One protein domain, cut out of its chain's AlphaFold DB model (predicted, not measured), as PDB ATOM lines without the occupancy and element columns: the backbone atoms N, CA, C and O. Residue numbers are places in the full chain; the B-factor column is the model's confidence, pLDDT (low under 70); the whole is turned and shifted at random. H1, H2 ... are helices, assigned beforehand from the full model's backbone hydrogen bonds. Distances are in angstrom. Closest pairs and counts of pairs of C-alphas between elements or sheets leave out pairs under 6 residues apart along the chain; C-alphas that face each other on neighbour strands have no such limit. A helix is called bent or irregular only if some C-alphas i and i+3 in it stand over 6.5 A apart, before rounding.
ATOM      1  N   LEU A  49     192.142 209.841 184.033       64.31
ATOM      2  CA  LEU A  49     192.839 210.683 185.017       64.31
ATOM      3  C   LEU A  49     192.886 212.187 184.668       64.31
ATOM      4  O   LEU A  49     193.470 212.973 185.407       64.31
ATOM      5  N   LYS A  50     192.303 212.613 183.543       66.88
ATOM      6  CA  LYS A  50     192.180 214.017 183.106       66.88
ATOM      7  C   LYS A  50     190.714 214.467 182.982       66.88
ATOM      8  O   LYS A  50     190.440 215.514 182.392       66.88
ATOM      9  N   GLN A  51     189.763 213.694 183.512       72.38
ATOM     10  CA  GLN A  51     188.329 213.989 183.428       72.38
ATOM     11  C   GLN A  51     187.838 214.732 184.691       72.38
ATOM     12  O   GLN A  51     187.902 214.176 185.786       72.38
ATOM     13  N   PRO A  52     187.308 215.970 184.585       73.25
ATOM     14  CA  PRO A  52     186.949 216.777 185.759       73.25
ATOM     15  C   PRO A  52     185.772 216.212 186.573       73.25
ATOM     16  O   PRO A  52     185.661 216.511 187.757       73.25
ATOM     17  N   SER A  53     184.918 215.372 185.972       73.75
ATOM     18  CA  SER A  53     183.872 214.638 186.700       73.75
ATOM     19  C   SER A  53     184.457 213.643 187.703       73.75
ATOM     20  O   SER A  53     183.946 213.543 188.814       73.75
ATOM     21  N   LEU A  54     185.550 212.956 187.349       77.94
ATOM     22  CA  LEU A  54     186.202 211.989 188.232       77.94
ATOM     23  C   LEU A  54     186.788 212.685 189.464       77.94
ATOM     24  O   LEU A  54     186.512 212.262 190.582       77.94
ATOM     25  N   PHE A  55     187.523 213.786 189.271       78.25
ATOM     26  CA  PHE A  55     188.073 214.576 190.378       78.25
ATOM     27  C   PHE A  55     186.984 215.092 191.327       78.25
ATOM     28  O   PHE A  55     187.138 214.967 192.539       78.25
ATOM     29  N   LEU A  56     185.867 215.608 190.797       78.31
ATOM     30  CA  LEU A  56     184.745 216.066 191.622       78.31
ATOM     31  C   LEU A  56     184.146 214.922 192.458       78.31
ATOM     32  O   LEU A  56     183.964 215.081 193.662       78.31
ATOM     33  N   CYS A  57     183.893 213.757 191.851       80.06
ATOM     34  CA  CYS A  57     183.397 212.580 192.571       80.06
ATOM     35  C   CYS A  57     184.382 212.098 193.653       80.06
ATOM     36  O   CYS A  57     183.956 211.823 194.771       80.06
ATOM     37  N   VAL A  58     185.686 212.031 193.354       80.75
ATOM     38  CA  VAL A  58     186.718 211.608 194.321       80.75
ATOM     39  C   VAL A  58     186.791 212.570 195.512       80.75
ATOM     40  O   VAL A  58     186.786 212.112 196.650       80.75
ATOM     41  N   VAL A  59     186.775 213.888 195.281       77.88
ATOM     42  CA  VAL A  59     186.762 214.888 196.367       77.88
ATOM     43  C   VAL A  59     185.518 214.734 197.250       77.88
ATOM     44  O   VAL A  59     185.645 214.715 198.473       77.88
ATOM     45  N   LEU A  60     184.333 214.560 196.655       75.44
ATOM     46  CA  LEU A  60     183.086 214.345 197.402       75.44
ATOM     47  C   LEU A  60     183.130 213.070 198.263       75.44
ATOM     48  O   LEU A  60     182.711 213.105 199.421       75.44
ATOM     49  N   ILE A  61     183.679 211.970 197.733       78.94
ATOM     50  CA  ILE A  61     183.866 210.712 198.475       78.94
ATOM     51  C   ILE A  61     184.836 210.913 199.642       78.94
ATOM     52  O   ILE A  61     184.509 210.547 200.768       78.94
ATOM     53  N   CYS A  62     186.004 211.515 199.405       74.12
ATOM     54  CA  CYS A  62     187.008 211.721 200.449       74.12
ATOM     55  C   CYS A  62     186.492 212.614 201.587       74.12
ATOM     56  O   CYS A  62     186.713 212.282 202.750       74.12
ATOM     57  N   VAL A  63     185.758 213.692 201.282       69.62
ATOM     58  CA  VAL A  63     185.145 214.560 202.307       69.62
ATOM     59  C   VAL A  63     184.084 213.804 203.113       69.62
ATOM     60  O   VAL A  63     184.109 213.854 204.343       69.62
ATOM     61  N   ALA A  64     183.192 213.058 202.451       66.81
ATOM     62  CA  ALA A  64     182.169 212.269 203.139       66.81
ATOM     63  C   ALA A  64     182.792 211.190 204.044       66.81
ATOM     64  O   ALA A  64     182.424 211.070 205.213       66.81
ATOM     65  N   MET A  65     183.768 210.428 203.544       76.75
ATOM     66  CA  MET A  65     184.406 209.355 204.312       76.75
ATOM     67  C   MET A  65     185.274 209.887 205.456       76.75
ATOM     68  O   MET A  65     185.271 209.286 206.529       76.75
ATOM     69  N   ALA A  66     185.949 211.030 205.289       68.50
ATOM     70  CA  ALA A  66     186.711 211.660 206.368       68.50
ATOM     71  C   ALA A  66     185.803 212.069 207.542       68.50
ATOM     72  O   ALA A  66     186.142 211.802 208.694       68.50
ATOM     73  N   ALA A  67     184.620 212.627 207.255       61.91
ATOM     74  CA  ALA A  67     183.638 212.998 208.277       61.91
ATOM     75  C   ALA A  67     183.035 211.788 209.025       61.91
ATOM     76  O   ALA A  67     182.686 211.902 210.196       61.91
ATOM     77  N   CYS A  68     182.921 210.623 208.376       62.84
ATOM     78  CA  CYS A  68     182.313 209.424 208.976       62.84
ATOM     79  C   CYS A  68     183.328 208.530 209.709       62.84
ATOM     80  O   CYS A  68     183.048 207.992 210.783       62.84
ATOM     81  N   PHE A  69     184.506 208.349 209.108       67.38
ATOM     82  CA  PHE A  69     185.467 207.302 209.467       67.38
ATOM     83  C   PHE A  69     186.905 207.817 209.625       67.38
ATOM     84  O   PHE A  69     187.812 207.015 209.816       67.38
ATOM     85  N   GLY A  70     187.154 209.133 209.604       62.91
ATOM     86  CA  GLY A  70     188.513 209.695 209.709       62.91
ATOM     87  C   GLY A  70     189.293 209.298 210.975       62.91
ATOM     88  O   GLY A  70     190.518 209.359 210.977       62.91
ATOM     89  N   LYS A  71     188.602 208.840 212.030       58.66
ATOM     90  CA  LYS A  71     189.192 208.294 213.269       58.66
ATOM     91  C   LYS A  71     189.278 206.755 213.305       58.66
ATOM     92  O   LYS A  71     189.788 206.197 214.265       58.66
ATOM     93  N   THR A  72     188.784 206.062 212.279       62.06
ATOM     94  CA  THR A  72     188.759 204.593 212.154       62.06
ATOM     95  C   THR A  72     189.380 204.167 210.809       62.06
ATOM     96  O   THR A  72     188.663 203.781 209.879       62.06
ATOM     97  N   PRO A  73     190.723 204.237 210.672       69.06
ATOM     98  CA  PRO A  73     191.415 204.242 209.377       69.06
ATOM     99  C   PRO A  73     191.121 203.025 208.491       69.06
ATOM    100  O   PRO A  73     190.995 203.174 207.278       69.06
ATOM    101  N   ASN A  74     190.942 201.836 209.074       71.12
ATOM    102  CA  ASN A  74     190.628 200.619 208.319       71.12
ATOM    103  C   ASN A  74     189.286 200.745 207.572       71.12
ATOM    104  O   ASN A  74     189.209 200.463 206.377       71.12
ATOM    105  N   TYR A  75     188.241 201.234 208.249       68.12
ATOM    106  CA  TYR A  75     186.925 201.453 207.640       68.12
ATOM    107  C   TYR A  75     186.943 202.617 206.645       68.12
ATOM    108  O   TYR A  75     186.353 202.503 205.570       68.12
ATOM    109  N   PHE A  76     187.671 203.697 206.957       74.19
ATOM    110  CA  PHE A  76     187.879 204.816 206.036       74.19
ATOM    111  C   PHE A  76     188.466 204.355 204.698       74.19
ATOM    112  O   PHE A  76     187.898 204.661 203.647       74.19
ATOM    113  N   TRP A  77     189.568 203.599 204.719       78.44
ATOM    114  CA  TRP A  77     190.238 203.171 203.492       78.44
ATOM    115  C   TRP A  77     189.406 202.176 202.687       78.44
ATOM    116  O   TRP A  77     189.259 202.372 201.481       78.44
ATOM    117  N   VAL A  78     188.804 201.165 203.326       79.25
ATOM    118  CA  VAL A  78     187.961 200.183 202.620       79.25
ATOM    119  C   VAL A  78     186.776 200.873 201.935       79.25
ATOM    120  O   VAL A  78     186.599 200.714 200.728       79.25
ATOM    121  N   MET A  79     186.014 201.708 202.653       76.25
ATOM    122  CA  MET A  79     184.840 202.385 202.081       76.25
ATOM    123  C   MET A  79     185.221 203.400 200.994       76.25
ATOM    124  O   MET A  79     184.573 203.455 199.946       76.25
ATOM    125  N   THR A  80     186.304 204.159 201.193       78.38
ATOM    126  CA  THR A  80     186.815 205.111 200.191       78.38
ATOM    127  C   THR A  80     187.226 204.393 198.905       78.38
ATOM    128  O   THR A  80     186.821 204.804 197.817       78.38
ATOM    129  N   LEU A  81     187.972 203.286 199.005       82.88
ATOM    130  CA  LEU A  81     188.408 202.507 197.843       82.88
ATOM    131  C   LEU A  81     187.227 201.850 197.112       82.88
ATOM    132  O   LEU A  81     187.180 201.904 195.882       82.88
ATOM    133  N   SER A  82     186.234 201.312 197.830       79.19
ATOM    134  CA  SER A  82     185.014 200.765 197.216       79.19
ATOM    135  C   SER A  82     184.212 201.824 196.447       79.19
ATOM    136  O   SER A  82     183.789 201.572 195.317       79.19
ATOM    137  N   LEU A  83     184.034 203.026 197.007       79.12
ATOM    138  CA  LEU A  83     183.295 204.116 196.354       79.12
ATOM    139  C   LEU A  83     184.051 204.714 195.154       79.12
ATOM    140  O   LEU A  83     183.432 205.065 194.142       79.12
ATOM    141  N   ILE A  84     185.385 204.787 195.216       83.00
ATOM    142  CA  ILE A  84     186.223 205.180 194.072       83.00
ATOM    143  C   ILE A  84     186.169 204.107 192.972       83.00
ATOM    144  O   ILE A  84     185.999 204.450 191.802       83.00
ATOM    145  N   GLY A  85     186.218 202.819 193.329       78.06
ATOM    146  CA  GLY A  85     186.058 201.704 192.389       78.06
ATOM    147  C   GLY A  85     184.703 201.721 191.672       78.06
ATOM    148  O   GLY A  85     184.650 201.620 190.445       78.06
ATOM    149  N   LEU A  86     183.613 201.958 192.410       80.25
ATOM    150  CA  LEU A  86     182.276 202.150 191.839       80.25
ATOM    151  C   LEU A  86     182.242 203.355 190.881       80.25
ATOM    152  O   LEU A  86     181.750 203.251 189.758       80.25
ATOM    153  N   THR A  87     182.828 204.484 191.284       81.31
ATOM    154  CA  THR A  87     182.926 205.697 190.453       81.31
ATOM    155  C   THR A  87     183.702 205.448 189.155       81.31
ATOM    156  O   THR A  87     183.297 205.934 188.094       81.31
ATOM    157  N   ALA A  88     184.785 204.669 189.205       79.00
ATOM    158  CA  ALA A  88     185.540 204.264 188.021       79.00
ATOM    159  C   ALA A  88     184.707 203.351 187.102       79.00
ATOM    160  O   ALA A  88     184.683 203.575 185.890       79.00
ATOM    161  N   ALA A  89     183.954 202.395 187.657       76.75
ATOM    162  CA  ALA A  89     183.056 201.535 186.886       76.75
ATOM    163  C   ALA A  89     181.989 202.342 186.120       76.75
ATOM    164  O   ALA A  89     181.791 202.108 184.927       76.75
ATOM    165  N   PHE A  90     181.371 203.352 186.745       71.44
ATOM    166  CA  PHE A  90     180.435 204.262 186.061       71.44
ATOM    167  C   PHE A  90     181.087 205.020 184.887       71.44
ATOM    168  O   PHE A  90     180.470 205.148 183.826       71.44
ATOM    169  N   HIS A  91     182.336 205.482 185.028       74.81
ATOM    170  CA  HIS A  91     183.060 206.134 183.929       74.81
ATOM    171  C   HIS A  91     183.397 205.151 182.788       74.81
ATOM    172  O   HIS A  91     183.201 205.494 181.622       74.81
ATOM    173  N   LEU A  92     183.809 203.915 183.100       71.81
ATOM    174  CA  LEU A  92     184.094 202.868 182.105       71.81
ATOM    175  C   LEU A  92     182.834 202.416 181.344       71.81
ATOM    176  O   LEU A  92     182.875 202.226 180.125       71.81
ATOM    177  N   ILE A  93     181.692 202.295 182.028       68.12
ATOM    178  CA  ILE A  93     180.388 202.016 181.400       68.12
ATOM    179  C   ILE A  93     180.016 203.147 180.428       68.12
ATOM    180  O   ILE A  93     179.614 202.882 179.295       68.12
ATOM    181  N   ALA A  94     180.221 204.407 180.822       62.16
ATOM    182  CA  ALA A  94     179.972 205.565 179.964       62.16
ATOM    183  C   ALA A  94     180.951 205.708 178.778       62.16
ATOM    184  O   ALA A  94     180.684 206.498 177.871       62.16
ATOM    185  N   GLU A  95     182.065 204.971 178.759       62.72
ATOM    186  CA  GLU A  95     182.976 204.889 177.607       62.72
ATOM    187  C   GLU A  95     182.573 203.771 176.640       62.72
ATOM    188  O   GLU A  95     182.564 204.001 175.432       62.72
ATOM    189  N   LYS A  96     182.087 202.624 177.136       61.81
ATOM    190  CA  LYS A  96     181.500 201.569 176.281       61.81
ATOM    191  C   LYS A  96     180.203 201.985 175.567       61.81
ATOM    192  O   LYS A  96     179.815 201.340 174.600       61.81
ATOM    193  N   LEU A  97     179.535 203.046 176.023       54.91
ATOM    194  CA  LEU A  97     178.288 203.567 175.439       54.91
ATOM    195  C   LEU A  97     178.494 204.668 174.373       54.91
ATOM    196  O   LEU A  97     177.511 205.184 173.835       54.91
ATOM    197  N   LEU A  98     179.739 205.044 174.052       52.59
ATOM    198  CA  LEU A  98     180.054 206.122 173.105       52.59
ATOM    199  C   LEU A  98     180.306 205.615 171.674       52.59
ATOM    200  O   LEU A  98     181.397 205.164 171.338       52.59
ATOM    201  N   GLY A  99     179.322 205.804 170.792       49.03
ATOM    202  CA  GLY A  99     179.526 205.812 169.338       49.03
ATOM    203  C   GLY A  99     179.548 207.249 168.809       49.03
ATOM    204  O   GLY A  99     178.617 207.998 169.114       49.03
ATOM    205  N   ARG A 100     180.572 207.617 168.020       45.03
ATOM    206  CA  ARG A 100     180.864 208.989 167.533       45.03
ATOM    207  C   ARG A 100     179.625 209.768 167.038       45.03
ATOM    208  O   ARG A 100     178.669 209.179 166.525       45.03
ATOM    209  N   GLY A 113     162.200 228.185 180.844       60.91
ATOM    210  CA  GLY A 113     162.932 227.886 182.084       60.91
ATOM    211  C   GLY A 113     163.319 229.082 182.969       60.91
ATOM    212  O   GLY A 113     163.896 228.868 184.032       60.91
ATOM    213  N   VAL A 114     162.985 230.326 182.598       65.19
ATOM    214  CA  VAL A 114     163.345 231.528 183.388       65.19
ATOM    215  C   VAL A 114     162.806 231.458 184.825       65.19
ATOM    216  O   VAL A 114     163.549 231.719 185.768       65.19
ATOM    217  N   LEU A 115     161.552 231.030 185.012       63.97
ATOM    218  CA  LEU A 115     160.953 230.838 186.343       63.97
ATOM    219  C   LEU A 115     161.665 229.734 187.143       63.97
ATOM    220  O   LEU A 115     161.961 229.924 188.321       63.97
ATOM    221  N   THR A 116     162.015 228.618 186.492       72.94
ATOM    222  CA  THR A 116     162.755 227.493 187.094       72.94
ATOM    223  C   THR A 116     164.089 227.939 187.695       72.94
ATOM    224  O   THR A 116     164.527 227.394 188.699       72.94
ATOM    225  N   VAL A 117     164.725 228.956 187.113       74.62
ATOM    226  CA  VAL A 117     166.033 229.482 187.541       74.62
ATOM    227  C   VAL A 117     165.892 230.619 188.539       74.62
ATOM    228  O   VAL A 117     166.665 230.689 189.494       74.62
ATOM    229  N   LEU A 118     164.889 231.482 188.362       73.88
ATOM    230  CA  LEU A 118     164.562 232.526 189.326       73.88
ATOM    231  C   LEU A 118     164.293 231.910 190.706       73.88
ATOM    232  O   LEU A 118     164.925 232.305 191.682       73.88
ATOM    233  N   PHE A 119     163.438 230.885 190.762       75.38
ATOM    234  CA  PHE A 119     163.063 230.201 192.001       75.38
ATOM    235  C   PHE A 119     163.976 229.024 192.381       75.38
ATOM    236  O   PHE A 119     164.036 228.678 193.553       75.38
ATOM    237  N   GLY A 120     164.701 228.416 191.435       76.44
ATOM    238  CA  GLY A 120     165.580 227.260 191.683       76.44
ATOM    239  C   GLY A 120     167.068 227.568 191.875       76.44
ATOM    240  O   GLY A 120     167.830 226.664 192.227       76.44
ATOM    241  N   SER A 121     167.486 228.815 191.631       80.00
ATOM    242  CA  SER A 121     168.885 229.254 191.736       80.00
ATOM    243  C   SER A 121     169.038 230.686 192.234       80.00
ATOM    244  O   SER A 121     169.726 230.905 193.226       80.00
ATOM    245  N   VAL A 122     168.440 231.670 191.557       75.88
ATOM    246  CA  VAL A 122     168.783 233.088 191.769       75.88
ATOM    247  C   VAL A 122     168.259 233.592 193.111       75.88
ATOM    248  O   VAL A 122     169.043 234.056 193.933       75.88
ATOM    249  N   LEU A 123     166.957 233.466 193.365       73.31
ATOM    250  CA  LEU A 123     166.336 233.973 194.589       73.31
ATOM    251  C   LEU A 123     166.753 233.170 195.843       73.31
ATOM    252  O   LEU A 123     167.132 233.810 196.826       73.31
ATOM    253  N   PRO A 124     166.824 231.819 195.826       79.31
ATOM    254  CA  PRO A 124     167.421 231.059 196.929       79.31
ATOM    255  C   PRO A 124     168.904 231.373 197.141       79.31
ATOM    256  O   PRO A 124     169.337 231.532 198.277       79.31
ATOM    257  N   GLY A 125     169.686 231.488 196.061       77.81
ATOM    258  CA  GLY A 125     171.113 231.794 196.134       77.81
ATOM    259  C   GLY A 125     171.373 233.154 196.777       77.81
ATOM    260  O   GLY A 125     172.171 233.241 197.705       77.81
ATOM    261  N   LEU A 126     170.650 234.197 196.358       77.12
ATOM    262  CA  LEU A 126     170.733 235.528 196.966       77.12
ATOM    263  C   LEU A 126     170.300 235.520 198.440       77.12
ATOM    264  O   LEU A 126     170.990 236.111 199.266       77.12
ATOM    265  N   GLY A 127     169.217 234.817 198.792       73.38
ATOM    266  CA  GLY A 127     168.769 234.691 200.184       73.38
ATOM    267  C   GLY A 127     169.792 233.990 201.086       73.38
ATOM    268  O   GLY A 127     170.060 234.447 202.198       73.38
ATOM    269  N   LEU A 128     170.421 232.920 200.595       75.38
ATOM    270  CA  LEU A 128     171.448 232.172 201.328       75.38
ATOM    271  C   LEU A 128     172.786 232.932 201.404       75.38
ATOM    272  O   LEU A 128     173.444 232.876 202.441       75.38
ATOM    273  N   ILE A 129     173.158 233.703 200.373       75.81
ATOM    274  CA  ILE A 129     174.295 234.642 200.417       75.81
ATOM    275  C   ILE A 129     174.038 235.742 201.457       75.81
ATOM    276  O   ILE A 129     174.903 236.005 202.288       75.81
ATOM    277  N   ALA A 130     172.851 236.357 201.453       72.25
ATOM    278  CA  ALA A 130     172.487 237.404 202.407       72.25
ATOM    279  C   ALA A 130     172.489 236.887 203.855       72.25
ATOM    280  O   ALA A 130     173.065 237.531 204.734       72.25
ATOM    281  N   TYR A 131     171.935 235.690 204.098       72.00
ATOM    282  CA  TYR A 131     172.047 235.029 205.400       72.00
ATOM    283  C   TYR A 131     173.508 234.777 205.788       72.00
ATOM    284  O   TYR A 131     173.890 235.036 206.928       72.00
ATOM    285  N   ALA A 132     174.339 234.275 204.872       67.75
ATOM    286  CA  ALA A 132     175.725 233.960 205.187       67.75
ATOM    287  C   ALA A 132     176.554 235.216 205.502       67.75
ATOM    288  O   ALA A 132     177.348 235.183 206.439       67.75
ATOM    289  N   LEU A 133     176.325 236.333 204.803       68.81
ATOM    290  CA  LEU A 133     176.923 237.634 205.131       68.81
ATOM    291  C   LEU A 133     176.490 238.121 206.524       68.81
ATOM    292  O   LEU A 133     177.337 238.518 207.323       68.81
ATOM    293  N   TYR A 134     175.199 238.022 206.850       68.62
ATOM    294  CA  TYR A 134     174.672 238.335 208.185       68.62
ATOM    295  C   TYR A 134     175.285 237.439 209.283       68.62
ATOM    296  O   TYR A 134     175.692 237.928 210.336       68.62
ATOM    297  N   SER A 135     175.412 236.136 209.013       64.62
ATOM    298  CA  SER A 135     176.048 235.151 209.899       64.62
ATOM    299  C   SER A 135     177.534 235.457 210.114       64.62
ATOM    300  O   SER A 135     178.025 235.311 211.229       64.62
ATOM    301  N   LEU A 136     178.236 235.928 209.076       64.81
ATOM    302  CA  LEU A 136     179.634 236.358 209.151       64.81
ATOM    303  C   LEU A 136     179.787 237.546 210.115       64.81
ATOM    304  O   LEU A 136     180.564 237.474 211.066       64.81
ATOM    305  N   ILE A 137     178.996 238.603 209.888       66.94
ATOM    306  CA  ILE A 137     179.050 239.881 210.618       66.94
ATOM    307  C   ILE A 137     178.710 239.699 212.104       66.94
ATOM    308  O   ILE A 137     179.374 240.283 212.956       66.94
ATOM    309  N   ASN A 138     177.720 238.860 212.424       57.28
ATOM    310  CA  ASN A 138     177.248 238.656 213.797       57.28
ATOM    311  C   ASN A 138     177.909 237.462 214.523       57.28
ATOM    312  O   ASN A 138     177.455 237.073 215.603       57.28
ATOM    313  N   SER A 139     178.967 236.855 213.968       57.41
ATOM    314  CA  SER A 139     179.667 235.735 214.616       57.41
ATOM    315  C   SER A 139     180.692 236.209 215.660       57.41
ATOM    316  O   SER A 139     181.725 236.781 215.329       57.41
ATOM    317  N   THR A 140     180.440 235.935 216.948       45.38
ATOM    318  CA  THR A 140     181.381 236.283 218.039       45.38
ATOM    319  C   THR A 140     182.639 235.412 218.057       45.38
ATOM    320  O   THR A 140     183.684 235.861 218.516       45.38
ATOM    321  N   ASN A 141     182.550 234.182 217.539       51.75
ATOM    322  CA  ASN A 141     183.648 233.219 217.446       51.75
ATOM    323  C   ASN A 141     183.755 232.699 216.003       51.75
ATOM    324  O   ASN A 141     183.167 231.677 215.643       51.75
ATOM    325  N   PHE A 142     184.488 233.426 215.161       58.59
ATOM    326  CA  PHE A 142     184.624 233.112 213.740       58.59
ATOM    327  C   PHE A 142     185.693 232.035 213.476       58.59
ATOM    328  O   PHE A 142     186.888 232.329 213.455       58.59
ATOM    329  N   ASN A 143     185.272 230.790 213.221       60.88
ATOM    330  CA  ASN A 143     186.130 229.792 212.574       60.88
ATOM    331  C   ASN A 143     185.917 229.841 211.055       60.88
ATOM    332  O   ASN A 143     184.899 229.364 210.545       60.88
ATOM    333  N   PHE A 144     186.905 230.383 210.339       60.75
ATOM    334  CA  PHE A 144     186.879 230.550 208.884       60.75
ATOM    335  C   PHE A 144     186.521 229.260 208.133       60.75
ATOM    336  O   PHE A 144     185.701 229.297 207.219       60.75
ATOM    337  N   PHE A 145     187.086 228.115 208.531       57.22
ATOM    338  CA  PHE A 145     186.866 226.850 207.825       57.22
ATOM    339  C   PHE A 145     185.455 226.283 208.043       57.22
ATOM    340  O   PHE A 145     184.850 225.789 207.092       57.22
ATOM    341  N   ASP A 146     184.895 226.413 209.251       59.94
ATOM    342  CA  ASP A 146     183.529 225.953 209.534       59.94
ATOM    343  C   ASP A 146     182.482 226.819 208.821       59.94
ATOM    344  O   ASP A 146     181.504 226.294 208.287       59.94
ATOM    345  N   GLU A 147     182.651 228.145 208.815       65.75
ATOM    346  CA  GLU A 147     181.730 229.048 208.109       65.75
ATOM    347  C   GLU A 147     181.851 228.906 206.586       65.75
ATOM    348  O   GLU A 147     180.827 228.841 205.907       65.75
ATOM    349  N   LEU A 148     183.064 228.738 206.042       66.50
ATOM    350  CA  LEU A 148     183.276 228.444 204.619       66.50
ATOM    351  C   LEU A 148     182.664 227.091 204.208       66.50
ATOM    352  O   LEU A 148     182.074 226.983 203.128       66.50
ATOM    353  N   GLY A 149     182.749 226.071 205.068       65.88
ATOM    354  CA  GLY A 149     182.112 224.768 204.853       65.88
ATOM    355  C   GLY A 149     180.584 224.863 204.799       65.88
ATOM    356  O   GLY A 149     179.964 224.331 203.873       65.88
ATOM    357  N   LYS A 150     179.975 225.610 205.732       67.56
ATOM    358  CA  LYS A 150     178.529 225.901 205.736       67.56
ATOM    359  C   LYS A 150     178.120 226.664 204.474       67.56
ATOM    360  O   LYS A 150     177.238 226.200 203.759       67.56
ATOM    361  N   LEU A 151     178.800 227.771 204.160       70.56
ATOM    362  CA  LEU A 151     178.617 228.568 202.936       70.56
ATOM    363  C   LEU A 151     178.608 227.701 201.673       70.56
ATOM    364  O   LEU A 151     177.693 227.795 200.854       70.56
ATOM    365  N   THR A 152     179.608 226.829 201.541       73.50
ATOM    366  CA  THR A 152     179.753 225.938 200.386       73.50
ATOM    367  C   THR A 152     178.560 224.988 200.271       73.50
ATOM    368  O   THR A 152     178.000 224.843 199.183       73.50
ATOM    369  N   LEU A 153     178.115 224.388 201.382       73.44
ATOM    370  CA  LEU A 153     176.966 223.480 201.377       73.44
ATOM    371  C   LEU A 153     175.631 224.197 201.115       73.44
ATOM    372  O   LEU A 153     174.793 223.645 200.406       73.44
ATOM    373  N   LEU A 154     175.428 225.419 201.624       74.38
ATOM    374  CA  LEU A 154     174.222 226.206 201.329       74.38
ATOM    375  C   LEU A 154     174.113 226.529 199.827       74.38
ATOM    376  O   LEU A 154     173.031 226.448 199.246       74.38
ATOM    377  N   LEU A 155     175.227 226.895 199.189       81.25
ATOM    378  CA  LEU A 155     175.221 227.451 197.830       81.25
ATOM    379  C   LEU A 155     175.413 226.415 196.713       81.25
ATOM    380  O   LEU A 155     175.094 226.719 195.560       81.25
ATOM    381  N   VAL A 156     175.870 225.192 197.015       85.88
ATOM    382  CA  VAL A 156     176.158 224.168 195.990       85.88
ATOM    383  C   VAL A 156     174.947 223.850 195.104       85.88
ATOM    384  O   VAL A 156     175.088 223.786 193.884       85.88
ATOM    385  N   VAL A 157     173.743 223.729 195.677       89.12
ATOM    386  CA  VAL A 157     172.517 223.410 194.923       89.12
ATOM    387  C   VAL A 157     172.074 224.569 194.015       89.12
ATOM    388  O   VAL A 157     171.957 224.333 192.808       89.12
ATOM    389  N   PRO A 158     171.894 225.817 194.504       87.50
ATOM    390  CA  PRO A 158     171.635 226.973 193.643       87.50
ATOM    391  C   PRO A 158     172.631 227.119 192.481       87.50
ATOM    392  O   PRO A 158     172.211 227.336 191.339       87.50
ATOM    393  N   VAL A 159     173.934 226.948 192.745       86.94
ATOM    394  CA  VAL A 159     175.012 227.060 191.743       86.94
ATOM    395  C   VAL A 159     174.984 225.913 190.729       86.94
ATOM    396  O   VAL A 159     175.184 226.143 189.529       86.94
ATOM    397  N   PHE A 160     174.718 224.680 191.168       89.88
ATOM    398  CA  PHE A 160     174.634 223.519 190.278       89.88
ATOM    399  C   PHE A 160     173.393 223.595 189.379       89.88
ATOM    400  O   PHE A 160     173.533 223.441 188.166       89.88
ATOM    401  N   ASN A 161     172.222 223.947 189.924       87.38
ATOM    402  CA  ASN A 161     171.014 224.221 189.136       87.38
ATOM    403  C   ASN A 161     171.272 225.310 188.073       87.38
ATOM    404  O   ASN A 161     170.925 225.132 186.902       87.38
ATOM    405  N   PHE A 162     171.964 226.397 188.439       84.44
ATOM    406  CA  PHE A 162     172.281 227.488 187.511       84.44
ATOM    407  C   PHE A 162     173.246 227.049 186.404       84.44
ATOM    408  O   PHE A 162     173.069 227.408 185.242       84.44
ATOM    409  N   SER A 163     174.247 226.236 186.741       82.94
ATOM    410  CA  SER A 163     175.237 225.714 185.791       82.94
ATOM    411  C   SER A 163     174.630 224.725 184.794       82.94
ATOM    412  O   SER A 163     174.928 224.784 183.598       82.94
ATOM    413  N   VAL A 164     173.730 223.855 185.263       83.75
ATOM    414  CA  VAL A 164     172.966 222.936 184.409       83.75
ATOM    415  C   VAL A 164     172.052 223.725 183.471       83.75
ATOM    416  O   VAL A 164     172.110 223.518 182.258       83.75
ATOM    417  N   TRP A 165     171.288 224.698 183.983       83.19
ATOM    418  CA  TRP A 165     170.467 225.563 183.130       83.19
ATOM    419  C   TRP A 165     171.293 226.375 182.130       83.19
ATOM    420  O   TRP A 165     170.928 226.435 180.961       83.19
ATOM    421  N   SER A 166     172.404 226.982 182.548       78.56
ATOM    422  CA  SER A 166     173.281 227.763 181.664       78.56
ATOM    423  C   SER A 166     173.803 226.903 180.507       78.56
ATOM    424  O   SER A 166     173.842 227.359 179.364       78.56
ATOM    425  N   SER A 167     174.109 225.629 180.777       75.88
ATOM    426  CA  SER A 167     174.517 224.655 179.757       75.88
ATOM    427  C   SER A 167     173.377 224.311 178.786       75.88
ATOM    428  O   SER A 167     173.591 224.278 177.577       75.88
ATOM    429  N   LEU A 168     172.152 224.124 179.291       73.94
ATOM    430  CA  LEU A 168     170.958 223.880 178.468       73.94
ATOM    431  C   LEU A 168     170.555 225.113 177.639       73.94
ATOM    432  O   LEU A 168     170.248 224.988 176.455       73.94
ATOM    433  N   ARG A 169     170.612 226.319 178.220       71.75
ATOM    434  CA  ARG A 169     170.294 227.594 177.554       71.75
ATOM    435  C   ARG A 169     171.258 227.909 176.413       71.75
ATOM    436  O   ARG A 169     170.829 228.456 175.403       71.75
ATOM    437  N   ARG A 170     172.541 227.565 176.562       68.25
ATOM    438  CA  ARG A 170     173.554 227.682 175.495       68.25
ATOM    439  C   ARG A 170     173.347 226.670 174.355       68.25
ATOM    440  O   ARG A 170     174.095 226.725 173.390       68.25
ATOM    441  N   ARG A 171     172.380 225.745 174.481       66.12
ATOM    442  CA  ARG A 171     172.088 224.636 173.553       66.12
ATOM    443  C   ARG A 171     173.319 223.809 173.132       66.12
ATOM    444  O   ARG A 171     173.309 223.191 172.076       66.12
ATOM    445  N   TYR A 172     174.355 223.747 173.976       64.44
ATOM    446  CA  TYR A 172     175.622 223.082 173.653       64.44
ATOM    447  C   TYR A 172     176.289 222.490 174.905       64.44
ATOM    448  O   TYR A 172     176.670 223.212 175.832       64.44
ATOM    449  N   LEU A 173     176.438 221.162 174.952       68.56
ATOM    450  CA  LEU A 173     176.874 220.426 176.150       68.56
ATOM    451  C   LEU A 173     178.350 220.008 176.102       68.56
ATOM    452  O   LEU A 173     178.681 218.832 176.011       68.56
ATOM    453  N   ILE A 174     179.259 220.970 176.296       65.25
ATOM    454  CA  ILE A 174     180.725 220.754 176.303       65.25
ATOM    455  C   ILE A 174     181.164 219.592 177.228       65.25
ATOM    456  O   ILE A 174     182.159 218.920 176.963       65.25
ATOM    457  N   ARG A 175     180.461 219.355 178.350       74.00
ATOM    458  CA  ARG A 175     180.830 218.346 179.368       74.00
ATOM    459  C   ARG A 175     179.596 217.610 179.929       74.00
ATOM    460  O   ARG A 175     179.211 217.875 181.073       74.00
ATOM    461  N   PRO A 176     178.973 216.661 179.202       77.12
ATOM    462  CA  PRO A 176     177.729 216.028 179.654       77.12
ATOM    463  C   PRO A 176     177.924 215.158 180.904       77.12
ATOM    464  O   PRO A 176     177.034 215.108 181.747       77.12
ATOM    465  N   ARG A 177     179.112 214.555 181.090       83.19
ATOM    466  CA  ARG A 177     179.468 213.810 182.315       83.19
ATOM    467  C   ARG A 177     179.414 214.707 183.559       83.19
ATOM    468  O   ARG A 177     178.773 214.364 184.543       83.19
ATOM    469  N   LEU A 178     180.036 215.887 183.488       81.56
ATOM    470  CA  LEU A 178     180.057 216.856 184.588       81.56
ATOM    471  C   LEU A 178     178.670 217.472 184.828       81.56
ATOM    472  O   LEU A 178     178.227 217.545 185.968       81.56
ATOM    473  N   THR A 179     177.966 217.848 183.756       83.12
ATOM    474  CA  THR A 179     176.606 218.415 183.836       83.12
ATOM    475  C   THR A 179     175.625 217.421 184.464       83.12
ATOM    476  O   THR A 179     174.813 217.812 185.299       83.12
ATOM    477  N   GLY A 180     175.753 216.130 184.133       85.25
ATOM    478  CA  GLY A 180     175.019 215.046 184.781       85.25
ATOM    479  C   GLY A 180     175.313 214.959 186.279       85.25
ATOM    480  O   GLY A 180     174.386 215.065 187.074       85.25
ATOM    481  N   VAL A 181     176.587 214.855 186.688       88.75
ATOM    482  CA  VAL A 181     176.953 214.813 188.124       88.75
ATOM    483  C   VAL A 181     176.384 216.015 188.883       88.75
ATOM    484  O   VAL A 181     175.815 215.833 189.955       88.75
ATOM    485  N   MET A 182     176.478 217.225 188.322       89.25
ATOM    486  CA  MET A 182     175.955 218.444 188.953       89.25
ATOM    487  C   MET A 182     174.422 218.432 189.078       89.25
ATOM    488  O   MET A 182     173.906 218.745 190.148       89.25
ATOM    489  N   ASN A 183     173.688 218.027 188.034       91.12
ATOM    490  CA  ASN A 183     172.227 217.891 188.092       91.12
ATOM    491  C   ASN A 183     171.794 216.829 189.115       91.12
ATOM    492  O   ASN A 183     170.931 217.093 189.951       91.12
ATOM    493  N   GLY A 184     172.434 215.662 189.086       90.88
ATOM    494  CA  GLY A 184     172.184 214.572 190.021       90.88
ATOM    495  C   GLY A 184     172.416 214.964 191.474       90.88
ATOM    496  O   GLY A 184     171.556 214.740 192.321       90.88
ATOM    497  N   PHE A 185     173.567 215.580 191.750       91.06
ATOM    498  CA  PHE A 185     173.940 216.013 193.094       91.06
ATOM    499  C   PHE A 185     173.003 217.110 193.614       91.06
ATOM    500  O   PHE A 185     172.614 217.080 194.777       91.06
ATOM    501  N   ALA A 186     172.565 218.036 192.751       91.06
ATOM    502  CA  ALA A 186     171.558 219.031 193.115       91.06
ATOM    503  C   ALA A 186     170.197 218.395 193.453       91.06
ATOM    504  O   ALA A 186     169.566 218.781 194.438       91.06
ATOM    505  N   LEU A 187     169.766 217.393 192.677       91.88
ATOM    506  CA  LEU A 187     168.508 216.673 192.883       91.88
ATOM    507  C   LEU A 187     168.509 215.878 194.194       91.88
ATOM    508  O   LEU A 187     167.624 216.083 195.025       91.88
ATOM    509  N   GLY A 188     169.493 215.000 194.406       91.25
ATOM    510  CA  GLY A 188     169.526 214.130 195.586       91.25
ATOM    511  C   GLY A 188     169.759 214.897 196.892       91.25
ATOM    512  O   GLY A 188     169.164 214.555 197.917       91.25
ATOM    513  N   LEU A 189     170.530 215.989 196.855       88.19
ATOM    514  CA  LEU A 189     170.740 216.861 198.012       88.19
ATOM    515  C   LEU A 189     169.462 217.638 198.372       88.19
ATOM    516  O   LEU A 189     169.054 217.639 199.533       88.19
ATOM    517  N   SER A 190     168.765 218.202 197.376       90.62
ATOM    518  CA  SER A 190     167.472 218.878 197.588       90.62
ATOM    519  C   SER A 190     166.390 217.921 198.095       90.62
ATOM    520  O   SER A 190     165.611 218.282 198.978       90.62
ATOM    521  N   ALA A 191     166.355 216.687 197.578       91.25
ATOM    522  CA  ALA A 191     165.438 215.646 198.040       91.25
ATOM    523  C   ALA A 191     165.711 215.277 199.503       91.25
ATOM    524  O   ALA A 191     164.789 215.226 200.316       91.25
ATOM    525  N   SER A 192     166.985 215.106 199.856       86.94
ATOM    526  CA  SER A 192     167.411 214.804 201.222       86.94
ATOM    527  C   SER A 192     167.018 215.910 202.210       86.94
ATOM    528  O   SER A 192     166.448 215.622 203.261       86.94
ATOM    529  N   TRP A 193     167.244 217.180 201.859       85.69
ATOM    530  CA  TRP A 193     166.798 218.322 202.665       85.69
ATOM    531  C   TRP A 193     165.271 218.427 202.760       85.69
ATOM    532  O   TRP A 193     164.761 218.720 203.837       85.69
ATOM    533  N   THR A 194     164.538 218.101 201.690       87.62
ATOM    534  CA  THR A 194     163.064 218.078 201.705       87.62
ATOM    535  C   THR A 194     162.535 217.024 202.684       87.62
ATOM    536  O   THR A 194     161.605 217.296 203.439       87.62
ATOM    537  N   VAL A 195     163.157 215.840 202.745       84.81
ATOM    538  CA  VAL A 195     162.809 214.788 203.721       84.81
ATOM    539  C   VAL A 195     163.128 215.220 205.159       84.81
ATOM    540  O   VAL A 195     162.312 214.994 206.056       84.81
ATOM    541  N   ILE A 196     164.269 215.883 205.388       77.81
ATOM    542  CA  ILE A 196     164.620 216.456 206.703       77.81
ATOM    543  C   ILE A 196     163.582 217.507 207.121       77.81
ATOM    544  O   ILE A 196     163.080 217.447 208.241       77.81
ATOM    545  N   TRP A 197     163.214 218.417 206.213       81.81
ATOM    546  CA  TRP A 197     162.227 219.473 206.457       81.81
ATOM    547  C   TRP A 197     160.837 218.916 206.788       81.81
ATOM    548  O   TRP A 197     160.198 219.372 207.739       81.81
ATOM    549  N   LEU A 198     160.375 217.903 206.046       80.44
ATOM    550  CA  LEU A 198     159.109 217.223 206.325       80.44
ATOM    551  C   LEU A 198     159.123 216.571 207.716       80.44
ATOM    552  O   LEU A 198     158.171 216.739 208.478       80.44
ATOM    553  N   LYS A 199     160.216 215.897 208.098       73.56
ATOM    554  CA  LYS A 199     160.350 215.330 209.449       73.56
ATOM    555  C   LYS A 199     160.316 216.420 210.529       73.56
ATOM    556  O   LYS A 199     159.561 216.287 211.493       73.56
ATOM    557  N   SER A 200     161.092 217.492 210.369       68.31
ATOM    558  CA  SER A 200     161.176 218.565 211.368       68.31
ATOM    559  C   SER A 200     159.879 219.365 211.504       68.31
ATOM    560  O   SER A 200     159.600 219.867 212.583       68.31
ATOM    561  N   SER A 201     159.086 219.487 210.434       69.31
ATOM    562  CA  SER A 201     157.862 220.305 210.437       69.31
ATOM    563  C   SER A 201     156.602 219.538 210.849       69.31
ATOM    564  O   SER A 201     155.649 220.164 211.302       69.31
ATOM    565  N   PHE A 202     156.575 218.206 210.697       66.50
ATOM    566  CA  PHE A 202     155.372 217.393 210.941       66.50
ATOM    567  C   PHE A 202     155.522 216.298 212.011       66.50
ATOM    568  O   PHE A 202     154.508 215.781 212.470       66.50
ATOM    569  N   ILE A 203     156.745 215.915 212.410       58.78
ATOM    570  CA  ILE A 203     156.974 214.761 213.308       58.78
ATOM    571  C   ILE A 203     157.641 215.165 214.633       58.78
ATOM    572  O   ILE A 203     157.359 214.562 215.667       58.78
ATOM    573  N   SER A 204     158.506 216.184 214.640       54.44
ATOM    574  CA  SER A 204     159.259 216.589 215.836       54.44
ATOM    575  C   SER A 204     158.934 218.018 216.269       54.44
ATOM    576  O   SER A 204     159.404 218.977 215.671       54.44
ATOM    577  N   HIS A 205     158.172 218.154 217.357       49.72
ATOM    578  CA  HIS A 205     158.031 219.433 218.052       49.72
ATOM    579  C   HIS A 205     159.348 219.769 218.772       49.72
ATOM    580  O   HIS A 205     159.928 218.897 219.413       49.72
ATOM    581  N   ALA A 206     159.779 221.031 218.675       46.28
ATOM    582  CA  ALA A 206     161.027 221.579 219.224       46.28
ATOM    583  C   ALA A 206     162.337 220.937 218.707       46.28
ATOM    584  O   ALA A 206     162.872 219.979 219.261       46.28
ATOM    585  N   ALA A 207     162.933 221.584 217.703       47.56
ATOM    586  CA  ALA A 207     164.375 221.570 217.482       47.56
ATOM    587  C   ALA A 207     164.830 223.007 217.176       47.56
ATOM    588  O   ALA A 207     164.351 223.601 216.206       47.56
ATOM    589  N   ASP A 208     165.754 223.554 217.976       47.94
ATOM    590  CA  ASP A 208     166.307 224.911 217.818       47.94
ATOM    591  C   ASP A 208     167.217 225.007 216.580       47.94
ATOM    592  O   ASP A 208     168.451 225.088 216.640       47.94
ATOM    593  N   THR A 209     166.596 224.960 215.404       53.22
ATOM    594  CA  THR A 209     167.290 225.033 214.122       53.22
ATOM    595  C   THR A 209     167.689 226.476 213.824       53.22
ATOM    596  O   THR A 209     166.861 227.352 213.581       53.22
ATOM    597  N   LYS A 210     169.002 226.745 213.847       58.50
ATOM    598  CA  LYS A 210     169.553 228.077 213.546       58.50
ATOM    599  C   LYS A 210     169.029 228.581 212.196       58.50
ATOM    600  O   LYS A 210     169.090 227.855 211.206       58.50
ATOM    601  N   PHE A 211     168.584 229.838 212.168       52.69
ATOM    602  CA  PHE A 211     167.777 230.460 211.107       52.69
ATOM    603  C   PHE A 211     168.192 230.133 209.654       52.69
ATOM    604  O   PHE A 211     167.331 229.851 208.825       52.69
ATOM    605  N   GLY A 212     169.492 230.086 209.335       59.94
ATOM    606  CA  GLY A 212     169.967 229.736 207.988       59.94
ATOM    607  C   GLY A 212     169.637 228.310 207.529       59.94
ATOM    608  O   GLY A 212     169.370 228.091 206.349       59.94
ATOM    609  N   TRP A 213     169.592 227.341 208.449       65.50
ATOM    610  CA  TRP A 213     169.133 225.984 208.137       65.50
ATOM    611  C   TRP A 213     167.626 225.944 207.905       65.50
ATOM    612  O   TRP A 213     167.182 225.292 206.969       65.50
ATOM    613  N   MET A 214     166.845 226.687 208.694       68.12
ATOM    614  CA  MET A 214     165.400 226.826 208.485       68.12
ATOM    615  C   MET A 214     165.090 227.448 207.109       68.12
ATOM    616  O   MET A 214     164.189 226.982 206.410       68.12
ATOM    617  N   LEU A 215     165.886 228.434 206.672       70.62
ATOM    618  CA  LEU A 215     165.799 229.026 205.332       70.62
ATOM    619  C   LEU A 215     166.149 228.018 204.221       70.62
ATOM    620  O   LEU A 215     165.417 227.917 203.240       70.62
ATOM    621  N   LEU A 216     167.217 227.225 204.372       73.50
ATOM    622  CA  LEU A 216     167.557 226.172 203.403       73.50
ATOM    623  C   LEU A 216     166.471 225.088 203.317       73.50
ATOM    624  O   LEU A 216     166.059 224.705 202.224       73.50
ATOM    625  N   LEU A 217     166.011 224.596 204.469       75.25
ATOM    626  CA  LEU A 217     165.037 223.511 204.572       75.25
ATOM    627  C   LEU A 217     163.684 223.919 203.971       75.25
ATOM    628  O   LEU A 217     163.141 223.169 203.163       75.25
ATOM    629  N   SER A 218     163.194 225.127 204.260       79.25
ATOM    630  CA  SER A 218     161.951 225.653 203.668       79.25
ATOM    631  C   SER A 218     162.048 225.945 202.162       79.25
ATOM    632  O   SER A 218     161.056 225.795 201.452       79.25
ATOM    633  N   LEU A 219     163.232 226.292 201.641       83.38
ATOM    634  CA  LEU A 219     163.464 226.453 200.197       83.38
ATOM    635  C   LEU A 219     163.725 225.120 199.467       83.38
ATOM    636  O   LEU A 219     163.593 225.055 198.241       83.38
ATOM    637  N   SER A 220     164.067 224.048 200.187       87.69
ATOM    638  CA  SER A 220     164.457 222.764 199.587       87.69
ATOM    639  C   SER A 220     163.416 222.104 198.661       87.69
ATOM    640  O   SER A 220     163.850 221.577 197.631       87.69
ATOM    641  N   PRO A 221     162.082 222.201 198.875       89.00
ATOM    642  CA  PRO A 221     161.101 221.665 197.925       89.00
ATOM    643  C   PRO A 221     161.116 222.405 196.576       89.00
ATOM    644  O   PRO A 221     160.907 221.803 195.523       89.00
ATOM    645  N   VAL A 222     161.408 223.711 196.593       86.00
ATOM    646  CA  VAL A 222     161.495 224.556 195.389       86.00
ATOM    647  C   VAL A 222     162.785 224.258 194.620       86.00
ATOM    648  O   VAL A 222     162.759 224.095 193.397       86.00
ATOM    649  N   LEU A 223     163.902 224.101 195.340       88.62
ATOM    650  CA  LEU A 223     165.181 223.656 194.775       88.62
ATOM    651  C   LEU A 223     165.073 222.257 194.148       88.62
ATOM    652  O   LEU A 223     165.599 222.038 193.054       88.62
ATOM    653  N   LEU A 224     164.335 221.342 194.790       92.38
ATOM    654  CA  LEU A 224     164.051 219.999 194.283       92.38
ATOM    655  C   LEU A 224     163.209 220.039 193.003       92.38
ATOM    656  O   LEU A 224     163.575 219.398 192.018       92.38
ATOM    657  N   PHE A 225     162.116 220.809 192.982       88.56
ATOM    658  CA  PHE A 225     161.283 220.966 191.786       88.56
ATOM    659  C   PHE A 225     162.093 221.499 190.596       88.56
ATOM    660  O   PHE A 225     161.967 220.988 189.479       88.56
ATOM    661  N   ALA A 226     162.969 222.480 190.835       86.00
ATOM    662  CA  ALA A 226     163.865 223.005 189.813       86.00
ATOM    663  C   ALA A 226     164.884 221.962 189.329       86.00
ATOM    664  O   ALA A 226     165.030 221.778 188.119       86.00
ATOM    665  N   ALA A 227     165.534 221.231 190.240       89.69
ATOM    666  CA  ALA A 227     166.490 220.180 189.888       89.69
ATOM    667  C   ALA A 227     165.835 219.060 189.057       89.69
ATOM    668  O   ALA A 227     166.377 218.671 188.022       89.69
ATOM    669  N   VAL A 228     164.637 218.607 189.450       88.88
ATOM    670  CA  VAL A 228     163.839 217.599 188.728       88.88
ATOM    671  C   VAL A 228     163.416 218.100 187.343       88.88
ATOM    672  O   VAL A 228     163.536 217.364 186.362       88.88
ATOM    673  N   ARG A 229     162.966 219.356 187.220       84.88
ATOM    674  CA  ARG A 229     162.660 219.963 185.912       84.88
ATOM    675  C   ARG A 229     163.891 220.008 185.009       84.88
ATOM    676  O   ARG A 229     163.800 219.573 183.864       84.88
ATOM    677  N   LEU A 230     165.042 220.420 185.543       84.75
ATOM    678  CA  LEU A 230     166.310 220.422 184.811       84.75
ATOM    679  C   LEU A 230     166.764 219.008 184.413       84.75
ATOM    680  O   LEU A 230     167.313 218.855 183.326       84.75
ATOM    681  N   SER A 231     166.485 217.969 185.212       87.69
ATOM    682  CA  SER A 231     166.725 216.570 184.818       87.69
ATOM    683  C   SER A 231     165.847 216.141 183.636       87.69
ATOM    684  O   SER A 231     166.335 215.488 182.714       87.69
ATOM    685  N   PHE A 232     164.566 216.526 183.622       82.88
ATOM    686  CA  PHE A 232     163.669 216.239 182.497       82.88
ATOM    687  C   PHE A 232     164.055 217.005 181.225       82.88
ATOM    688  O   PHE A 232     164.056 216.404 180.150       82.88
ATOM    689  N   ASP A 233     164.420 218.286 181.328       80.50
ATOM    690  CA  ASP A 233     164.940 219.064 180.195       80.50
ATOM    691  C   ASP A 233     166.244 218.446 179.657       80.50
ATOM    692  O   ASP A 233     166.352 218.190 178.457       80.50
ATOM    693  N   LEU A 234     167.193 218.107 180.539       81.94
ATOM    694  CA  LEU A 234     168.465 217.457 180.194       81.94
ATOM    695  C   LEU A 234     168.269 216.087 179.526       81.94
ATOM    696  O   LEU A 234     169.043 215.731 178.638       81.94
ATOM    697  N   HIS A 235     167.228 215.336 179.895       80.88
ATOM    698  CA  HIS A 235     166.905 214.062 179.254       80.88
ATOM    699  C   HIS A 235     166.202 214.227 177.892       80.88
ATOM    700  O   HIS A 235     166.547 213.520 176.942       80.88
ATOM    701  N   ARG A 236     165.223 215.140 177.782       78.81
ATOM    702  CA  ARG A 236     164.356 215.285 176.593       78.81
ATOM    703  C   ARG A 236     164.993 216.083 175.456       78.81
ATOM    704  O   ARG A 236     164.877 215.676 174.295       78.81
ATOM    705  N   LYS A 237     165.644 217.202 175.796       76.25
ATOM    706  CA  LYS A 237     166.144 218.213 174.846       76.25
ATOM    707  C   LYS A 237     167.550 217.926 174.325       76.25
ATOM    708  O   LYS A 237     168.055 218.700 173.525       76.25
ATOM    709  N   THR A 238     168.186 216.834 174.745       75.62
ATOM    710  CA  THR A 238     169.521 216.420 174.281       75.62
ATOM    711  C   THR A 238     169.441 215.203 173.360       75.62
ATOM    712  O   THR A 238     168.450 214.466 173.362       75.62
ATOM    713  N   GLU A 239     170.472 214.977 172.543       77.38
ATOM    714  CA  GLU A 239     170.541 213.777 171.701       77.38
ATOM    715  C   GLU A 239     170.443 212.471 172.519       77.38
ATOM    716  O   GLU A 239     171.066 212.376 173.577       77.38
ATOM    717  N   PRO A 240     169.797 211.398 172.018       75.25
ATOM    718  CA  PRO A 240     169.627 210.144 172.764       75.25
ATOM    719  C   PRO A 240     170.917 209.484 173.286       75.25
ATOM    720  O   PRO A 240     170.856 208.742 174.267       75.25
ATOM    721  N   LYS A 241     172.081 209.728 172.664       73.56
ATOM    722  CA  LYS A 241     173.392 209.266 173.164       73.56
ATOM    723  C   LYS A 241     173.882 210.120 174.341       73.56
ATOM    724  O   LYS A 241     174.227 209.585 175.393       73.56
ATOM    725  N   ILE A 242     173.879 211.445 174.167       73.00
ATOM    726  CA  ILE A 242     174.312 212.432 175.170       73.00
ATOM    727  C   ILE A 242     173.395 212.366 176.400       73.00
ATOM    728  O   ILE A 242     173.885 212.304 177.528       73.00
ATOM    729  N   SER A 243     172.085 212.271 176.167       76.94
ATOM    730  CA  SER A 243     171.026 212.082 177.161       76.94
ATOM    731  C   SER A 243     171.318 210.910 178.099       76.94
ATOM    732  O   SER A 243     171.404 211.114 179.307       76.94
ATOM    733  N   ARG A 244     171.591 209.704 177.562       80.19
ATOM    734  CA  ARG A 244     171.937 208.512 178.369       80.19
ATOM    735  C   ARG A 244     173.147 208.754 179.270       80.19
ATOM    736  O   ARG A 244     173.118 208.399 180.445       80.19
ATOM    737  N   ILE A 245     174.207 209.363 178.735       78.75
ATOM    738  CA  ILE A 245     175.422 209.674 179.502       78.75
ATOM    739  C   ILE A 245     175.087 210.663 180.625       78.75
ATOM    740  O   ILE A 245     175.445 210.422 181.778       78.75
ATOM    741  N   ALA A 246     174.360 211.737 180.315       81.75
ATOM    742  CA  ALA A 246     173.960 212.740 181.291       81.75
ATOM    743  C   ALA A 246     173.071 212.143 182.399       81.75
ATOM    744  O   ALA A 246     173.317 212.408 183.577       81.75
ATOM    745  N   THR A 247     172.104 211.278 182.068       83.50
ATOM    746  CA  THR A 247     171.249 210.599 183.060       83.50
ATOM    747  C   THR A 247     172.018 209.599 183.921       83.50
ATOM    748  O   THR A 247     171.818 209.577 185.132       83.50
ATOM    749  N   THR A 248     172.951 208.826 183.353       84.31
ATOM    750  CA  THR A 248     173.797 207.891 184.122       84.31
ATOM    751  C   THR A 248     174.680 208.636 185.126       84.31
ATOM    752  O   THR A 248     174.784 208.232 186.285       84.31
ATOM    753  N   PHE A 249     175.257 209.772 184.726       85.69
ATOM    754  CA  PHE A 249     176.009 210.628 185.646       85.69
ATOM    755  C   PHE A 249     175.116 211.405 186.627       85.69
ATOM    756  O   PHE A 249     175.559 211.685 187.738       85.69
ATOM    757  N   SER A 250     173.852 211.678 186.282       89.69
ATOM    758  CA  SER A 250     172.860 212.220 187.226       89.69
ATOM    759  C   SER A 250     172.467 211.194 188.290       89.69
ATOM    760  O   SER A 250     172.337 211.546 189.459       89.69
ATOM    761  N   PHE A 251     172.361 209.909 187.940       89.75
ATOM    762  CA  PHE A 251     172.157 208.852 188.934       89.75
ATOM    763  C   PHE A 251     173.352 208.749 189.896       89.75
ATOM    764  O   PHE A 251     173.161 208.745 191.112       89.75
ATOM    765  N   LEU A 252     174.586 208.767 189.371       87.00
ATOM    766  CA  LEU A 252     175.804 208.778 190.191       87.00
ATOM    767  C   LEU A 252     175.887 210.020 191.098       87.00
ATOM    768  O   LEU A 252     176.180 209.891 192.284       87.00
ATOM    769  N   GLY A 253     175.603 211.216 190.572       88.31
ATOM    770  CA  GLY A 253     175.580 212.454 191.357       88.31
ATOM    771  C   GLY A 253     174.531 212.424 192.473       88.31
ATOM    772  O   GLY A 253     174.826 212.814 193.602       88.31
ATOM    773  N   CYS A 254     173.337 211.896 192.182       91.56
ATOM    774  CA  CYS A 254     172.265 211.723 193.161       91.56
ATOM    775  C   CYS A 254     172.693 210.768 194.285       91.56
ATOM    776  O   CYS A 254     172.661 211.150 195.457       91.56
ATOM    777  N   LEU A 255     173.211 209.584 193.937       88.50
ATOM    778  CA  LEU A 255     173.742 208.616 194.901       88.50
ATOM    779  C   LEU A 255     174.839 209.230 195.788       88.50
ATOM    780  O   LEU A 255     174.788 209.083 197.008       88.50
ATOM    781  N   LEU A 256     175.787 209.971 195.204       86.06
ATOM    782  CA  LEU A 256     176.846 210.657 195.954       86.06
ATOM    783  C   LEU A 256     176.296 211.728 196.909       86.06
ATOM    784  O   LEU A 256     176.790 211.839 198.027       86.06
ATOM    785  N   SER A 257     175.268 212.487 196.516       87.31
ATOM    786  CA  SER A 257     174.640 213.476 197.409       87.31
ATOM    787  C   SER A 257     173.861 212.846 198.568       87.31
ATOM    788  O   SER A 257     173.940 213.340 199.692       87.31
ATOM    789  N   ILE A 258     173.171 211.724 198.333       84.88
ATOM    790  CA  ILE A 258     172.481 210.972 199.389       84.88
ATOM    791  C   ILE A 258     173.514 210.379 200.355       84.88
ATOM    792  O   ILE A 258     173.380 210.534 201.567       84.88
ATOM    793  N   LEU A 259     174.595 209.777 199.847       80.44
ATOM    794  CA  LEU A 259     175.693 209.286 200.686       80.44
ATOM    795  C   LEU A 259     176.344 210.417 201.499       80.44
ATOM    796  O   LEU A 259     176.578 210.236 202.689       80.44
ATOM    797  N   PHE A 260     176.571 211.595 200.910       78.44
ATOM    798  CA  PHE A 260     177.116 212.759 201.619       78.44
ATOM    799  C   PHE A 260     176.235 213.204 202.804       78.44
ATOM    800  O   PHE A 260     176.760 213.537 203.865       78.44
ATOM    801  N   VAL A 261     174.906 213.178 202.652       76.50
ATOM    802  CA  VAL A 261     173.957 213.532 203.726       76.50
ATOM    803  C   VAL A 261     173.843 212.438 204.789       76.50
ATOM    804  O   VAL A 261     173.850 212.739 205.984       76.50
ATOM    805  N   PHE A 262     173.677 211.181 204.373       75.50
ATOM    806  CA  PHE A 262     173.263 210.099 205.270       75.50
ATOM    807  C   PHE A 262     174.434 209.304 205.866       75.50
ATOM    808  O   PHE A 262     174.270 208.730 206.944       75.50
ATOM    809  N   ALA A 263     175.623 209.293 205.251       73.06
ATOM    810  CA  ALA A 263     176.775 208.572 205.800       73.06
ATOM    811  C   ALA A 263     177.187 209.051 207.211       73.06
ATOM    812  O   ALA A 263     177.387 208.180 208.061       73.06
ATOM    813  N   PRO A 264     177.215 210.360 207.554       69.88
ATOM    814  CA  PRO A 264     177.539 210.802 208.918       69.88
ATOM    815  C   PRO A 264     176.594 210.241 209.993       69.88
ATOM    816  O   PRO A 264     176.986 210.062 211.144       69.88
ATOM    817  N   LEU A 265     175.357 209.906 209.613       71.69
ATOM    818  CA  LEU A 265     174.352 209.328 210.505       71.69
ATOM    819  C   LEU A 265     174.638 207.855 210.824       71.69
ATOM    820  O   LEU A 265     174.197 207.363 211.858       71.69
ATOM    821  N   THR A 266     175.374 207.139 209.967       75.12
ATOM    822  CA  THR A 266     175.692 205.711 210.169       75.12
ATOM    823  C   THR A 266     176.549 205.482 211.410       75.12
ATOM    824  O   THR A 266     176.228 204.611 212.215       75.12
ATOM    825  N   ARG A 267     177.569 206.327 211.630       77.81
ATOM    826  CA  ARG A 267     178.379 206.331 212.858       77.81
ATOM    827  C   ARG A 267     177.505 206.584 214.087       77.81
ATOM    828  O   ARG A 267     177.588 205.853 215.068       77.81
ATOM    829  N   THR A 268     176.629 207.585 214.004       75.69
ATOM    830  CA  THR A 268     175.675 207.924 215.067       75.69
ATOM    831  C   THR A 268     174.749 206.756 215.409       75.69
ATOM    832  O   THR A 268     174.625 206.417 216.582       75.69
ATOM    833  N   PHE A 269     174.136 206.111 214.411       77.44
ATOM    834  CA  PHE A 269     173.304 204.923 214.619       77.44
ATOM    835  C   PHE A 269     174.087 203.791 215.284       77.44
ATOM    836  O   PHE A 269     173.586 203.204 216.236       77.44
ATOM    837  N   TYR A 270     175.311 203.521 214.821       84.06
ATOM    838  CA  TYR A 270     176.151 202.442 215.342       84.06
ATOM    839  C   TYR A 270     176.484 202.616 216.833       84.06
ATOM    840  O   TYR A 270     176.295 201.690 217.626       84.06
ATOM    841  N   ILE A 271     176.894 203.821 217.242       85.31
ATOM    842  CA  ILE A 271     177.132 204.126 218.659       85.31
ATOM    843  C   ILE A 271     175.821 204.066 219.458       85.31
ATOM    844  O   ILE A 271     175.804 203.509 220.554       85.31
ATOM    845  N   GLN A 272     174.704 204.557 218.906       85.12
ATOM    846  CA  GLN A 272     173.417 204.505 219.602       85.12
ATOM    847  C   GLN A 272     172.882 203.072 219.769       85.12
ATOM    848  O   GLN A 272     172.233 202.804 220.780       85.12
ATOM    849  N   SER A 273     173.176 202.141 218.848       86.31
ATOM    850  CA  SER A 273     172.908 200.709 219.056       86.31
ATOM    851  C   SER A 273     173.750 200.141 220.198       86.31
ATOM    852  O   SER A 273     173.173 199.605 221.135       86.31
TER     853      SER A 273
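AT A GLANCE: This is residues 49 to 100 and 113 to 273 of the 979 residues of the protein "VIT domain-containing protein" of Candidatus Melainabacteria bacterium (UniProt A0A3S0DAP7). Seven helices make an up-and-down bundle, each running against the one before it, with H5 through the middle, H1, H2 and H7a on one side of it and H3, H4b and H6b on the other. Toward one end the bent helices turn aside in the short arms H4a, H6a and H7b, and residues 202 to 208 stick out. The printed part has 213 residues with seven named helices, H1 to H7 in order, and no named strand; its class is all helix. It is compact, with a radius of gyration of the C-alphas of 18.1 A and spans of 56 by 47 by 34 A.

HOW THE PARTS SIT: H1, residues 52 to 69, and H2, residues 73 to 96, form a helical hairpin at a shallow tilt of 22 degrees; their closest C-alphas, those of Phe 69 and Phe 76, are 4.9 A apart. H3, residues 114 to 137, is apart from both and irregular, with C-alphas 120 and 123 7.4 A apart. H4, H6 and H7 were each assigned as one helix by hydrogen bonds but are bent: C-alphas 154 and 157 are 7.2 A apart, 218 and 221 7.0 A, 261 and 264 6.9 A. Their arms are H4a, residues 144 to 154, and H4b, 157 to 169; H6a, 211 to 218, and H6b, 221 to 236; H7a, 240 to 261, and H7b, 264 to 273. H3 touches H4b with residues 117 to 125 alone, closest at the C-alphas of Ser 121 and Pro 158, 4.0 A. H5, residues 176 to 202, touches H7a at a steep tilt of 41 degrees, the same way, closest at the C-alphas of Gly 184 and Ser 250, 3.7 A. H5 touches H6b with residues 183 to 194 alone, closest at the C-alphas of Ser 190 and Leu 224, 4.9 A. H5 and H6a touch about perpendicular, at 76 degrees, through residues 193 to 197 of H5 alone; the closest C-alphas, of Trp 197 and Leu 217, are 5.3 A apart. Every O i to N i+4 pair is within hydrogen-bond range in H1, H2, H4a, H4b, H5, H6a and H6b, against 17 of 20 in H3, 17 of 18 in H7a and 5 of 6 in H7b.

IN THESE COORDINATES: H1 begins at C-alpha 52 (186.949, 216.777, 185.759). From first to last C-alpha H2 measures 34.7 A, H3 32.5 A, H5 38.5 A and H7a 31.4 A. H7b ends at C-alpha 273 (172.908, 200.709, 219.056).

THE WHOLE: Residues 101 to 112 are not printed, and C-alphas 100 and 113 are 29.8 A apart across the cut. Of the links printed whole, none is long. The mean pLDDT of the printed part is 75.0; 64 residues are under 70, among them 132 to 150 and 200 to 214.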